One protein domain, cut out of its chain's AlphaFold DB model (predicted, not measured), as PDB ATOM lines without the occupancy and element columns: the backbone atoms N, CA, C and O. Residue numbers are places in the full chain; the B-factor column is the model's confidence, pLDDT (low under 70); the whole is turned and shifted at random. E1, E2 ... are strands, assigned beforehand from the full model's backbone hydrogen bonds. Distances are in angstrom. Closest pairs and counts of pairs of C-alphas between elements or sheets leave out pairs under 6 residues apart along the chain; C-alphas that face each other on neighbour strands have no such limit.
ATOM      1  N   TYR A  13     172.601 194.787 169.143       86.50
ATOM      2  CA  TYR A  13     173.695 194.769 168.175       86.50
ATOM      3  C   TYR A  13     174.338 196.151 168.118       86.50
ATOM      4  O   TYR A  13     173.694 197.124 167.736       86.50
ATOM      5  N   VAL A  14     175.600 196.228 168.535       81.94
ATOM      6  CA  VAL A  14     176.372 197.467 168.601       81.94
ATOM      7  C   VAL A  14     177.292 197.533 167.383       81.94
ATOM      8  O   VAL A  14     178.145 196.652 167.231       81.94
ATOM      9  N   PRO A  15     177.150 198.543 166.508       77.81
ATOM     10  CA  PRO A  15     178.135 198.804 165.470       77.81
ATOM     11  C   PRO A  15     179.490 199.114 166.109       77.81
ATOM     12  O   PRO A  15     179.578 199.935 167.021       77.81
ATOM     13  N   TYR A  16     180.548 198.465 165.636       71.94
ATOM     14  CA  TYR A  16     181.904 198.678 166.128       71.94
ATOM     15  C   TYR A  16     182.881 198.716 164.956       71.94
ATOM     16  O   TYR A  16     182.843 197.859 164.074       71.94
ATOM     17  N   GLN A  17     183.788 199.691 164.958       62.59
ATOM     18  CA  GLN A  17     184.830 199.793 163.945       62.59
ATOM     19  C   GLN A  17     186.106 199.113 164.456       62.59
ATOM     20  O   GLN A  17     186.975 199.739 165.053       62.59
ATOM     21  N   SER A  18     186.207 197.801 164.227       57.84
ATOM     22  CA  SER A  18     187.463 197.057 164.395       57.84
ATOM     23  C   SER A  18     188.228 197.044 163.078       57.84
ATOM     24  O   SER A  18     187.652 196.735 162.032       57.84
ATOM     25  N   VAL A  19     189.538 197.279 163.131       49.38
ATOM     26  CA  VAL A  19     190.439 196.868 162.053       49.38
ATOM     27  C   VAL A  19     190.576 195.339 162.142       49.38
ATOM     28  O   VAL A  19     191.384 194.841 162.917       49.38
ATOM     29  N   GLY A  20     189.759 194.588 161.388       48.34
ATOM     30  CA  GLY A  20     189.933 193.131 161.244       48.34
ATOM     31  C   GLY A  20     188.725 192.215 161.486       48.34
ATOM     32  O   GLY A  20     188.909 191.001 161.465       48.34
ATOM     33  N   THR A  21     187.496 192.722 161.664       55.97
ATOM     34  CA  THR A  21     186.287 191.860 161.705       55.97
ATOM     35  C   THR A  21     185.493 191.925 160.399       55.97
ATOM     36  O   THR A  21     185.437 192.963 159.747       55.97
ATOM     37  N   THR A  22     184.861 190.815 160.003       55.81
ATOM     38  CA  THR A  22     184.173 190.674 158.703       55.81
ATOM     39  C   THR A  22     182.817 191.394 158.635       55.81
ATOM     40  O   THR A  22     182.314 191.617 157.539       55.81
ATOM     41  N   SER A  23     182.208 191.740 159.779       64.81
ATOM     42  CA  SER A  23     180.835 192.276 159.842       64.81
ATOM     43  C   SER A  23     180.665 193.602 160.596       64.81
ATOM     44  O   SER A  23     179.610 194.210 160.456       64.81
ATOM     45  N   GLY A  24     181.650 194.068 161.379       73.62
ATOM     46  CA  GLY A  24     181.589 195.377 162.057       73.62
ATOM     47  C   GLY A  24     180.472 195.533 163.103       73.62
ATOM     48  O   GLY A  24     180.045 196.651 163.394       73.62
ATOM     49  N   ILE A  25     179.955 194.428 163.651       78.94
ATOM     50  CA  ILE A  25     178.842 194.419 164.614       78.94
ATOM     51  C   ILE A  25     179.164 193.466 165.770       78.94
ATOM     52  O   ILE A  25     179.570 192.325 165.541       78.94
ATOM     53  N   LEU A  26     178.915 193.906 167.008       83.50
ATOM     54  CA  LEU A  26     179.069 193.107 168.224       83.50
ATOM     55  C   LEU A  26     177.719 192.847 168.910       83.50
ATOM     56  O   LEU A  26     176.942 193.785 169.096       83.50
ATOM     57  N   PRO A  27     177.433 191.605 169.340       86.69
ATOM     58  CA  PRO A  27     176.314 191.342 170.230       86.69
ATOM     59  C   PRO A  27     176.646 191.842 171.639       86.69
ATOM     60  O   PRO A  27     177.735 191.599 172.165       86.69
ATOM     61  N   ALA A  28     175.687 192.511 172.264       88.50
ATOM     62  CA  ALA A  28     175.800 193.055 173.600       88.50
ATOM     63  C   ALA A  28     174.568 192.739 174.448       88.50
ATOM     64  O   ALA A  28     173.450 192.622 173.942       88.50
ATOM     65  N   VAL A  29     174.774 192.602 175.754       91.94
ATOM     66  CA  VAL A  29     173.719 192.295 176.724       91.94
ATOM     67  C   VAL A  29     173.790 193.261 177.896       91.94
ATOM     68  O   VAL A  29     174.875 193.645 178.331       91.94
ATOM     69  N   PHE A  30     172.628 193.655 178.409       91.50
ATOM     70  CA  PHE A  30     172.551 194.338 179.695       91.50
ATOM     71  C   PHE A  30     172.682 193.308 180.816       91.50
ATOM     72  O   PHE A  30     171.981 192.293 180.803       91.50
ATOM     73  N   ILE A  31     173.550 193.583 181.784       90.62
ATOM     74  CA  ILE A  31     173.651 192.815 183.034       90.62
ATOM     75  C   ILE A  31     173.189 193.678 184.201       90.62
ATOM     76  O   ILE A  31     173.134 194.888 184.051       90.62
ATOM     77  N   ASP A  32     172.876 193.102 185.360       91.06
ATOM     78  CA  ASP A  32     172.304 193.892 186.460       91.06
ATOM     79  C   ASP A  32     173.296 194.910 187.040       91.06
ATOM     80  O   ASP A  32     172.944 196.071 187.241       91.06
ATOM     81  N   ARG A  33     174.548 194.495 187.262       91.56
ATOM     82  CA  ARG A  33     175.597 195.330 187.854       91.56
ATOM     83  C   ARG A  33     176.984 194.819 187.481       91.56
ATOM     84  O   ARG A  33     177.200 193.612 187.400       91.56
ATOM     85  N   MET A  34     177.928 195.736 187.309       90.62
ATOM     86  CA  MET A  34     179.357 195.439 187.223       90.62
ATOM     87  C   MET A  34     180.087 196.155 188.354       90.62
ATOM     88  O   MET A  34     179.834 197.329 188.611       90.62
ATOM     89  N   GLU A  35     181.004 195.458 189.012       92.94
ATOM     90  CA  GLU A  35     181.907 196.049 189.996       92.94
ATOM     91  C   GLU A  35     183.328 195.959 189.464       92.94
ATOM     92  O   GLU A  35     183.749 194.902 188.994       92.94
ATOM     93  N   ILE A  36     184.042 197.079 189.506       90.25
ATOM     94  CA  ILE A  36     185.394 197.193 188.971       90.25
ATOM     95  C   ILE A  36     186.305 197.582 190.124       90.25
ATOM     96  O   ILE A  36     186.061 198.577 190.809       90.25
ATOM     97  N   GLU A  37     187.331 196.766 190.340       93.81
ATOM     98  CA  GLU A  37     188.365 196.977 191.343       93.81
ATOM     99  C   GLU A  37     189.690 197.238 190.631       93.81
ATOM    100  O   GLU A  37     190.088 196.496 189.734       93.81
ATOM    101  N   GLN A  38     190.346 198.326 191.012       88.06
ATOM    102  CA  GLN A  38     191.634 198.755 190.484       88.06
ATOM    103  C   GLN A  38     192.468 199.334 191.630       88.06
ATOM    104  O   GLN A  38     191.925 199.689 192.681       88.06
ATOM    105  N   GLU A  39     193.786 199.448 191.448       88.44
ATOM    106  CA  GLU A  39     194.620 200.130 192.442       88.44
ATOM    107  C   GLU A  39     194.081 201.549 192.680       88.44
ATOM    108  O   GLU A  39     193.978 202.362 191.761       88.44
ATOM    109  N   GLY A  40     193.683 201.824 193.923       85.19
ATOM    110  CA  GLY A  40     193.121 203.112 194.325       85.19
ATOM    111  C   GLY A  40     191.594 203.172 194.428       85.19
ATOM    112  O   GLY A  40     191.085 204.212 194.842       85.19
ATOM    113  N   GLY A  41     190.846 202.098 194.138       87.31
ATOM    114  CA  GLY A  41     189.430 202.064 194.506       87.31
ATOM    115  C   GLY A  41     188.557 201.033 193.803       87.31
ATOM    116  O   GLY A  41     188.962 200.321 192.884       87.31
ATOM    117  N   ARG A  42     187.299 201.006 194.251       93.50
ATOM    118  CA  ARG A  42     186.224 200.196 193.684       93.50
ATOM    119  C   ARG A  42     185.075 201.093 193.262       93.50
ATOM    120  O   ARG A  42     184.626 201.927 194.046       93.50
ATOM    121  N   TYR A  43     184.576 200.889 192.053       91.12
ATOM    122  CA  TYR A  43     183.372 201.553 191.564       91.12
ATOM    123  C   TYR A  43     182.386 200.537 190.998       91.12
ATOM    124  O   TYR A  43     182.704 199.366 190.780       91.12
ATOM    125  N   SER A  44     181.137 200.965 190.850       92.31
ATOM    126  CA  SER A  44     180.045 200.119 190.379       92.31
ATOM    127  C   SER A  44     179.306 200.799 189.241       92.31
ATOM    128  O   SER A  44     179.043 201.997 189.292       92.31
ATOM    129  N   LEU A  45     178.973 200.007 188.228       92.25
ATOM    130  CA  LEU A  45     178.118 200.392 187.119       92.25
ATOM    131  C   LEU A  45     176.801 199.635 187.263       92.25
ATOM    132  O   LEU A  45     176.793 198.403 187.281       92.25
ATOM    133  N   GLU A  46     175.700 200.370 187.356       94.62
ATOM    134  CA  GLU A  46     174.354 199.804 187.337       94.62
ATOM    135  C   GLU A  46     173.905 199.610 185.891       94.62
ATOM    136  O   GLU A  46     174.053 200.504 185.058       94.62
ATOM    137  N   LYS A  47     173.350 198.435 185.594       91.75
ATOM    138  CA  LYS A  47     172.839 198.070 184.267       91.75
ATOM    139  C   LYS A  47     173.774 198.373 183.081       91.75
ATOM    140  O   LYS A  47     173.316 198.956 182.094       91.75
ATOM    141  N   PRO A  48     175.068 197.997 183.117       91.62
ATOM    142  CA  PRO A  48     175.960 198.250 181.994       91.62
ATOM    143  C   PRO A  48     175.593 197.375 180.787       91.62
ATOM    144  O   PRO A  48     175.172 196.224 180.935       91.62
ATOM    145  N   LEU A  49     175.801 197.920 179.586       90.00
ATOM    146  CA  LEU A  49     175.734 197.181 178.327       90.00
ATOM    147  C   LEU A  49     177.116 196.600 178.010       90.00
ATOM    148  O   LEU A  49     178.076 197.350 177.849       90.00
ATOM    149  N   ILE A  50     177.218 195.275 177.903       87.75
ATOM    150  CA  ILE A  50     178.488 194.578 177.669       87.75
ATOM    151  C   ILE A  50     178.450 193.888 176.314       87.75
ATOM    152  O   ILE A  50     177.659 192.966 176.113       87.75
ATOM    153  N   ALA A  51     179.333 194.306 175.406       86.25
ATOM    154  CA  ALA A  51     179.580 193.629 174.138       86.25
ATOM    155  C   ALA A  51     180.521 192.429 174.330       86.25
ATOM    156  O   ALA A  51     181.524 192.531 175.037       86.25
ATOM    157  N   ILE A  52     180.208 191.291 173.705       80.25
ATOM    158  CA  ILE A  52     180.959 190.038 173.865       80.25
ATOM    159  C   ILE A  52     181.372 189.517 172.491       80.25
ATOM    160  O   ILE A  52     180.545 189.351 171.597       80.25
TER     161      ILE A  52
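This is residues 13 to 52 of the 71 residues of a protein of Clostridium clostridioforme CAG:132 (UniProt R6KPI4). A thin ribbon is folded into an L: one arm is a small sheet of E1, E2 and E5, the other the hairpin E3 and E4, whose tip, residues 37 to 42, sticks out. The 40 printed residues, all strand in class, hold E1 to E5 in chain order; both sheets, E1 - E2 - E5 and E3 - E4, are antiparallel. The whole is flat, 38 by 22 by 10 A, and only just extended, close to loose, with radius of gyration of the C-alphas 13.6 A.

E2, residues 25 to 30, spans 16.3 A. E1 is residues 13 to 15, from C-alpha 13 at (173.695, 194.769, 168.175), and E5 residues 49 to 51, to C-alpha 51 at (179.580, 193.629, 174.138). E3, residues 33 to 38, spans 16.6 A; E4, residues 41 to 46, 16.8 A.

E2's pairing is staggered: residues 25 to 27 pair with E1, a hairpin (N 14 to O 26, 2.8 A), and 28 to 30 with E5 (N 29 to O 50, 2.9 A). In hairpin E3 and E4, N 34 and O 45 are 2.9 A apart. E4 runs on into E5 at 98 degrees.

The C-alphas of Thr 22 and Gly 40, the farthest apart, are 38.8 A apart. The printed part has no cut and no long link; pLDDT is under 70 at residues 17 to 23.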